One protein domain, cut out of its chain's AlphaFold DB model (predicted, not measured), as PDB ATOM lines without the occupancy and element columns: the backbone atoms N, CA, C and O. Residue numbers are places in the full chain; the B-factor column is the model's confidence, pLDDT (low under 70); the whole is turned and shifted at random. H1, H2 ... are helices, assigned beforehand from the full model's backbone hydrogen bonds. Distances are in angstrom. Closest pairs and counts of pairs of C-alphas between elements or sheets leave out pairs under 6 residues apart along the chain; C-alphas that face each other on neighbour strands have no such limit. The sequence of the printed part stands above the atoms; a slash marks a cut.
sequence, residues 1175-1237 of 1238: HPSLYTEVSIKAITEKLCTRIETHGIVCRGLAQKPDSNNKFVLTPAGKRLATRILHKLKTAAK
ATOM      1  N   HIS A1175       7.754  30.107  95.507       73.25
ATOM      2  CA  HIS A1175       7.602  31.507  95.095       73.25
ATOM      3  C   HIS A1175       7.042  32.350  96.260       73.25
ATOM      4  O   HIS A1175       6.321  31.781  97.088       73.25
ATOM      5  N   PRO A1176       7.319  33.669  96.335       69.56
ATOM      6  CA  PRO A1176       6.803  34.539  97.402       69.56
ATOM      7  C   PRO A1176       5.278  34.521  97.587       69.56
ATOM      8  O   PRO A1176       4.802  34.565  98.712       69.56
ATOM      9  N   SER A1177       4.502  34.346  96.514       63.25
ATOM     10  CA  SER A1177       3.034  34.214  96.588       63.25
ATOM     11  C   SER A1177       2.560  32.956  97.328       63.25
ATOM     12  O   SER A1177       1.456  32.917  97.858       63.25
ATOM     13  N   LEU A1178       3.393  31.913  97.369       66.31
ATOM     14  CA  LEU A1178       3.107  30.639  98.035       66.31
ATOM     15  C   LEU A1178       3.639  30.594  99.474       66.31
ATOM     16  O   LEU A1178       3.080  29.892 100.318       66.31
ATOM     17  N   TYR A1179       4.727  31.316  99.738       77.69
ATOM     18  CA  TYR A1179       5.387  31.420 101.036       77.69
ATOM     19  C   TYR A1179       5.450  32.895 101.430       77.69
ATOM     20  O   TYR A1179       6.480  33.544 101.261       77.69
ATOM     21  N   THR A1180       4.320  33.402 101.921       67.94
ATOM     22  CA  THR A1180       4.131  34.809 102.299       67.94
ATOM     23  C   THR A1180       5.065  35.229 103.433       67.94
ATOM     24  O   THR A1180       5.656  36.303 103.390       67.94
ATOM     25  N   GLU A1181       5.276  34.351 104.416       76.25
ATOM     26  CA  GLU A1181       6.205  34.587 105.519       76.25
ATOM     27  C   GLU A1181       7.589  33.967 105.275       76.25
ATOM     28  O   GLU A1181       7.749  32.754 105.111       76.25
ATOM     29  N   VAL A1182       8.630  34.800 105.361       80.00
ATOM     30  CA  VAL A1182      10.034  34.410 105.142       80.00
ATOM     31  C   VAL A1182      10.709  34.008 106.463       80.00
ATOM     32  O   VAL A1182      11.814  34.443 106.793       80.00
ATOM     33  N   SER A1183      10.050  33.148 107.243       87.50
ATOM     34  CA  SER A1183      10.619  32.537 108.452       87.50
ATOM     35  C   SER A1183      10.834  31.036 108.243       87.50
ATOM     36  O   SER A1183      10.060  30.364 107.562       87.50
ATOM     37  N   ILE A1184      11.898  30.462 108.822       87.06
ATOM     38  CA  ILE A1184      12.153  29.017 108.676       87.06
ATOM     39  C   ILE A1184      11.018  28.177 109.282       87.06
ATOM     40  O   ILE A1184      10.735  27.088 108.783       87.06
ATOM     41  N   LYS A1185      10.349  28.699 110.321       85.19
ATOM     42  CA  LYS A1185       9.191  28.073 110.966       85.19
ATOM     43  C   LYS A1185       7.988  28.057 110.018       85.19
ATOM     44  O   LYS A1185       7.499  26.973 109.715       85.19
ATOM     45  N   ALA A1186       7.607  29.210 109.466       82.75
ATOM     46  CA  ALA A1186       6.489  29.318 108.530       82.75
ATOM     47  C   ALA A1186       6.730  28.516 107.244       82.75
ATOM     48  O   ALA A1186       5.854  27.777 106.802       82.75
ATOM     49  N   ILE A1187       7.945  28.559 106.680       85.81
ATOM     50  CA  ILE A1187       8.302  27.738 105.511       85.81
ATOM     51  C   ILE A1187       8.219  26.250 105.842       85.81
ATOM     52  O   ILE A1187       7.751  25.476 105.014       85.81
ATOM     53  N   THR A1188       8.651  25.831 107.033       86.12
ATOM     54  CA  THR A1188       8.561  24.428 107.458       86.12
ATOM     55  C   THR A1188       7.107  23.979 107.577       86.12
ATOM     56  O   THR A1188       6.753  22.940 107.027       86.12
ATOM     57  N   GLU A1189       6.256  24.765 108.237       82.56
ATOM     58  CA  GLU A1189       4.827  24.469 108.396       82.56
ATOM     59  C   GLU A1189       4.095  24.458 107.046       82.56
ATOM     60  O   GLU A1189       3.366  23.510 106.733       82.56
ATOM     61  N   LYS A1190       4.359  25.451 106.190       81.56
ATOM     62  CA  LYS A1190       3.782  25.543 104.845       81.56
ATOM     63  C   LYS A1190       4.281  24.422 103.934       81.56
ATOM     64  O   LYS A1190       3.490  23.860 103.183       81.56
ATOM     65  N   LEU A1191       5.558  24.038 104.027       82.81
ATOM     66  CA  LEU A1191       6.121  22.912 103.279       82.81
ATOM     67  C   LEU A1191       5.525  21.580 103.747       82.81
ATOM     68  O   LEU A1191       5.179  20.761 102.900       82.81
ATOM     69  N   CYS A1192       5.363  21.361 105.057       80.50
ATOM     70  CA  CYS A1192       4.667  20.184 105.588       80.50
ATOM     71  C   CYS A1192       3.234  20.107 105.057       80.50
ATOM     72  O   CYS A1192       2.851  19.078 104.502       80.50
ATOM     73  N   THR A1193       2.493  21.215 105.150       75.94
ATOM     74  CA  THR A1193       1.127  21.321 104.622       75.94
ATOM     75  C   THR A1193       1.114  21.000 103.133       75.94
ATOM     76  O   THR A1193       0.389  20.121 102.702       75.94
ATOM     77  N   ARG A1194       1.995  21.614 102.336       76.00
ATOM     78  CA  ARG A1194       2.064  21.399 100.884       76.00
ATOM     79  C   ARG A1194       2.395  19.957 100.503       76.00
ATOM     80  O   ARG A1194       1.803  19.418  99.569       76.00
ATOM     81  N   ILE A1195       3.339  19.335 101.206       75.75
ATOM     82  CA  ILE A1195       3.722  17.935 100.993       75.75
ATOM     83  C   ILE A1195       2.542  17.000 101.304       75.75
ATOM     84  O   ILE A1195       2.343  16.021 100.581       75.75
ATOM     85  N   GLU A1196       1.748  17.317 102.331       72.81
ATOM     86  CA  GLU A1196       0.484  16.643 102.641       72.81
ATOM     87  C   GLU A1196      -0.556  16.858 101.536       72.81
ATOM     88  O   GLU A1196      -1.032  15.884 100.953       72.81
ATOM     89  N   THR A1197      -0.812  18.113 101.162       63.22
ATOM     90  CA  THR A1197      -1.738  18.529 100.100       63.22
ATOM     91  C   THR A1197      -1.478  17.804  98.782       63.22
ATOM     92  O   THR A1197      -2.399  17.315  98.135       63.22
ATOM     93  N   HIS A1198      -0.222  17.711  98.353       61.88
ATOM     94  CA  HIS A1198       0.117  17.116  97.060       61.88
ATOM     95  C   HIS A1198       0.213  15.578  97.119       61.88
ATOM     96  O   HIS A1198       0.594  14.940  96.136       61.88
ATOM     97  N   GLY A1199      -0.061  14.958  98.276       60.56
ATOM     98  CA  GLY A1199       0.105  13.515  98.468       60.56
ATOM     99  C   GLY A1199       1.558  13.056  98.294       60.56
ATOM    100  O   GLY A1199       1.821  11.903  97.938       60.56
ATOM    101  N   ILE A1200       2.521  13.956  98.516       61.84
ATOM    102  CA  ILE A1200       3.961  13.714  98.348       61.84
ATOM    103  C   ILE A1200       4.629  13.454  99.702       61.84
ATOM    104  O   ILE A1200       5.837  13.640  99.848       61.84
ATOM    105  N   VAL A1201       3.868  13.011 100.706       66.31
ATOM    106  CA  VAL A1201       4.379  12.702 102.048       66.31
ATOM    107  C   VAL A1201       5.265  11.460 102.019       66.31
ATOM    108  O   VAL A1201       4.925  10.392 102.526       66.31
ATOM    109  N   CYS A1202       6.423  11.572 101.380       73.31
ATOM    110  CA  CYS A1202       7.386  10.509 101.304       73.31
ATOM    111  C   CYS A1202       8.179  10.467 102.604       73.31
ATOM    112  O   CYS A1202       8.561  11.487 103.185       73.31
ATOM    113  N   ARG A1203       8.478   9.250 103.040       74.94
ATOM    114  CA  ARG A1203       9.255   8.980 104.246       74.94
ATOM    115  C   ARG A1203      10.650   9.624 104.211       74.94
ATOM    116  O   ARG A1203      11.267   9.831 105.252       74.94
ATOM    117  N   GLY A1204      11.155   9.938 103.015       75.00
ATOM    118  CA  GLY A1204      12.380  10.705 102.811       75.00
ATOM    119  C   GLY A1204      12.284  12.176 103.231       75.00
ATOM    120  O   GLY A1204      13.293  12.715 103.680       75.00
ATOM    121  N   LEU A1205      11.110  12.811 103.138       77.56
ATOM    122  CA  LEU A1205      10.891  14.233 103.447       77.56
ATOM    123  C   LEU A1205      10.225  14.466 104.806       77.56
ATOM    124  O   LEU A1205      10.582  15.433 105.479       77.56
ATOM    125  N   ALA A1206       9.319  13.580 105.229       78.69
ATOM    126  CA  ALA A1206       8.555  13.729 106.468       78.69
ATOM    127  C   ALA A1206       8.523  12.438 107.310       78.69
ATOM    128  O   ALA A1206       8.414  11.320 106.791       78.69
ATOM    129  N   GLN A1207       8.647  12.597 108.630       78.69
ATOM    130  CA  GLN A1207       8.536  11.520 109.619       78.69
ATOM    131  C   GLN A1207       7.067  11.164 109.891       78.69
ATOM    132  O   GLN A1207       6.174  11.906 109.501       78.69
ATOM    133  N   LYS A1208       6.814  10.021 110.550       71.50
ATOM    134  CA  LYS A1208       5.457   9.650 110.986       71.50
ATOM    135  C   LYS A1208       4.895  10.785 111.863       71.50
ATOM    136  O   LYS A1208       5.652  11.271 112.704       71.50
ATOM    137  N   PRO A1209       3.633  11.197 111.673       68.12
ATOM    138  CA  PRO A1209       3.048  12.264 112.470       68.12
ATOM    139  C   PRO A1209       3.006  11.889 113.957       68.12
ATOM    140  O   PRO A1209       2.886  10.708 114.304       68.12
ATOM    141  N   ASP A1210       3.173  12.901 114.807       61.69
ATOM    142  CA  ASP A1210       3.143  12.798 116.270       61.69
ATOM    143  C   ASP A1210       1.704  12.650 116.811       61.69
ATOM    144  O   ASP A1210       0.749  12.504 116.044       61.69
ATOM    145  N   SER A1211       1.522  12.673 118.138       54.69
ATOM    146  CA  SER A1211       0.198  12.596 118.783       54.69
ATOM    147  C   SER A1211      -0.759  13.726 118.376       54.69
ATOM    148  O   SER A1211      -1.966  13.569 118.525       54.69
ATOM    149  N   ASN A1212      -0.244  14.826 117.814       56.16
ATOM    150  CA  ASN A1212      -1.026  15.960 117.318       56.16
ATOM    151  C   ASN A1212      -1.353  15.844 115.822       56.16
ATOM    152  O   ASN A1212      -1.875  16.784 115.222       56.16
ATOM    153  N   ASN A1213      -1.058  14.693 115.212       64.69
ATOM    154  CA  ASN A1213      -1.356  14.380 113.820       64.69
ATOM    155  C   ASN A1213      -0.652  15.310 112.805       64.69
ATOM    156  O   ASN A1213      -1.115  15.438 111.672       64.69
ATOM    157  N   LYS A1214       0.466  15.952 113.192       68.19
ATOM    158  CA  LYS A1214       1.239  16.872 112.335       68.19
ATOM    159  C   LYS A1214       2.543  16.238 111.850       68.19
ATOM    160  O   LYS A1214       3.238  15.541 112.588       68.19
ATOM    161  N   PHE A1215       2.906  16.501 110.593       73.81
ATOM    162  CA  PHE A1215       4.164  16.030 110.008       73.81
ATOM    163  C   PHE A1215       5.369  16.844 110.477       73.81
ATOM    164  O   PHE A1215       5.360  18.075 110.444       73.81
ATOM    165  N   VAL A1216       6.461  16.145 110.799       81.12
ATOM    166  CA  VAL A1216       7.767  16.753 111.086       81.12
ATOM    167  C   VAL A1216       8.746  16.425 109.959       81.12
ATOM    168  O   VAL A1216       8.907  15.264 109.574       81.12
ATOM    169  N   LEU A1217       9.431  17.443 109.426       84.06
ATOM    170  CA  LEU A1217      10.424  17.258 108.364       84.06
ATOM    171  C   LEU A1217      11.618  16.411 108.836       84.06
ATOM    172  O   LEU A1217      12.194  16.636 109.906       84.06
ATOM    173  N   THR A1218      12.060  15.482 107.988       85.19
ATOM    174  CA  THR A1218      13.323  14.746 108.170       85.19
ATOM    175  C   THR A1218      14.530  15.686 108.011       85.19
ATOM    176  O   THR A1218      14.387  16.797 107.496       85.19
ATOM    177  N   PRO A1219      15.769  15.261 108.332       83.88
ATOM    178  CA  PRO A1219      16.967  16.052 108.024       83.88
ATOM    179  C   PRO A1219      17.120  16.417 106.536       83.88
ATOM    180  O   PRO A1219      17.741  17.420 106.194       83.88
ATOM    181  N   ALA A1220      16.566  15.614 105.620       81.62
ATOM    182  CA  ALA A1220      16.525  15.956 104.198       81.62
ATOM    183  C   ALA A1220      15.455  17.020 103.898       81.62
ATOM    184  O   ALA A1220      15.754  17.980 103.192       81.62
ATOM    185  N   GLY A1221      14.260  16.900 104.487       84.12
ATOM    186  CA  GLY A1221      13.203  17.910 104.385       84.12
ATOM    187  C   GLY A1221      13.621  19.265 104.961       84.12
ATOM    188  O   GLY A1221      13.432  20.292 104.315       84.12
ATOM    189  N   LYS A1222      14.302  19.280 106.115       87.69
ATOM    190  CA  LYS A1222      14.854  20.507 106.714       87.69
ATOM    191  C   LYS A1222      15.867  21.189 105.789       87.69
ATOM    192  O   LYS A1222      15.776  22.390 105.575       87.69
ATOM    193  N   ARG A1223      16.773  20.422 105.161       88.31
ATOM    194  CA  ARG A1223      17.716  20.955 104.154       88.31
ATOM    195  C   ARG A1223      17.000  21.566 102.946       88.31
ATOM    196  O   ARG A1223      17.460  22.580 102.427       88.31
ATOM    197  N   LEU A1224      15.892  20.973 102.502       87.38
ATOM    198  CA  LEU A1224      15.064  21.537 101.435       87.38
ATOM    199  C   LEU A1224      14.405  22.854 101.871       87.38
ATOM    200  O   LEU A1224      14.499  23.832 101.137       87.38
ATOM    201  N   ALA A1225      13.825  22.913 103.075       87.62
ATOM    202  CA  ALA A1225      13.248  24.140 103.631       87.62
ATOM    203  C   ALA A1225      14.282  25.276 103.724       87.62
ATOM    204  O   ALA A1225      13.993  26.408 103.344       87.62
ATOM    205  N   THR A1226      15.522  24.976 104.129       90.81
ATOM    206  CA  THR A1226      16.619  25.962 104.137       90.81
ATOM    207  C   THR A1226      16.967  26.461 102.730       90.81
ATOM    208  O   THR A1226      17.211  27.652 102.547       90.81
ATOM    209  N   ARG A1227      16.961  25.584 101.716       90.06
ATOM    210  CA  ARG A1227      17.185  25.984 100.314       90.06
ATOM    211  C   ARG A1227      16.049  26.852  99.772       90.06
ATOM    212  O   ARG A1227      16.327  27.819  99.071       90.06
ATOM    213  N   ILE A1228      14.801  26.540 100.125       87.88
ATOM    214  CA  ILE A1228      13.632  27.365  99.787       87.88
ATOM    215  C   ILE A1228      13.760  28.749 100.428       87.88
ATOM    216  O   ILE A1228      13.637  29.751  99.730       87.88
ATOM    217  N   LEU A1229      14.096  28.816 101.721       89.62
ATOM    218  CA  LEU A1229      14.338  30.081 102.419       89.62
ATOM    219  C   LEU A1229      15.425  30.910 101.724       89.62
ATOM    220  O   LEU A1229      15.254  32.111 101.544       89.62
ATOM    221  N   HIS A1230      16.530  30.276 101.319       88.50
ATOM    222  CA  HIS A1230      17.601  30.962 100.601       88.50
ATOM    223  C   HIS A1230      17.108  31.542  99.268       88.50
ATOM    224  O   HIS A1230      17.320  32.725  99.024       88.50
ATOM    225  N   LYS A1231      16.374  30.751  98.471       87.06
ATOM    226  CA  LYS A1231      15.781  31.180  97.194       87.06
ATOM    227  C   LYS A1231      14.827  32.370  97.361       87.06
ATOM    228  O   LYS A1231      14.905  33.330  96.598       87.06
ATOM    229  N   LEU A1232      13.944  32.324  98.362       84.56
ATOM    230  CA  LEU A1232      12.986  33.400  98.638       84.56
ATOM    231  C   LEU A1232      13.692  34.675  99.119       84.56
ATOM    232  O   LEU A1232      13.358  35.762  98.663       84.56
ATOM    233  N   LYS A1233      14.725  34.550  99.963       84.00
ATOM    234  CA  LYS A1233      15.542  35.693 100.401       84.00
ATOM    235  C   LYS A1233      16.330  36.335  99.264       84.00
ATOM    236  O   LYS A1233      16.481  37.549  99.259       84.00
ATOM    237  N   THR A1234      16.851  35.548  98.322       81.12
ATOM    238  CA  THR A1234      17.515  36.097  97.131       81.12
ATOM    239  C   THR A1234      16.527  36.788  96.198       81.12
ATOM    240  O   THR A1234      16.866  37.828  95.655       81.12
ATOM    241  N   ALA A1235      15.306  36.262  96.061       69.00
ATOM    242  CA  ALA A1235      14.260  36.873  95.242       69.00
ATOM    243  C   ALA A1235      13.680  38.163  95.847       69.00
ATOM    244  O   ALA A1235      13.169  38.978  95.103       69.00
ATOM    245  N   ALA A1236      13.760  38.353  97.169       62.22
ATOM    246  CA  ALA A1236      13.338  39.585  97.843       62.22
ATOM    247  C   ALA A1236      14.407  40.700  97.836       62.22
ATOM    248  O   ALA A1236      14.137  41.807  98.290       62.22
ATOM    249  N   LYS A1237      15.639  40.397  97.399       54.00
ATOM    250  CA  LYS A1237      16.751  41.361  97.274       54.00
ATOM    251  C   LYS A1237      16.914  41.926  95.859       54.00
ATOM    252  O   LYS A1237      17.736  42.821  95.674       54.00
TER     253      LYS A1237
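This is residues 1175 to 1237 of the 1238 residues of the protein "Patatin-related protein" of Kibdelosporangium aridum (UniProt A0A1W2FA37). Two helices cross at a steep angle, H1 meeting H2 along part of its length, and a long loop, residues 1198 to 1218, joins them. The tip of this loop near Ser 1211 and the last residues of H2 with the tail to Lys 1237 make the two ends of the longest axis. The printed part has 63 residues with two named helices, H1 then H2, and no named strand; the class is all helix, though under half of the residues, 31, are in named elements. The whole is compact, with a radius of gyration of the C-alphas of 11.8 A and spans of 38 by 19 by 19 A.

H1, residues 1184 to 1197, touches H2, residues 1219 to 1235, with 9 pairs of C-alphas within 8 A. The closest C-alphas are those of Thr 1188 and Ala 1225, 6.1 A apart. H2 touches H1 with residues 1222 to 1229 alone. The two run opposite ways at a steep tilt of 67 degrees, only just short of about perpendicular, and their centres are 11.5 A apart. In H1 and H2 every O i to N i+4 pair is within hydrogen-bond range.

The printed part begins at His 1175, with C-alpha at (7.602, 31.507, 95.095). H1 begins at C-alpha 1184, (12.153, 29.017, 108.676), and is 19.4 A long from first to last C-alpha. H2, the longest helix with 17 residues, measures 24.6 A and ends at C-alpha 1235, (14.260, 36.873, 95.242).

The C-alphas farthest apart are those of Ser 1211 and Lys 1237, 39.5 A. The printed part has no cut. The link from H1 to H2 is long, 21 residues. Mean pLDDT of the printed part is 76.6; it is under 70 at residues 1176 to 1178, 1180, 1197 to 1201, 1209 to 1214 and 1235 to 1237.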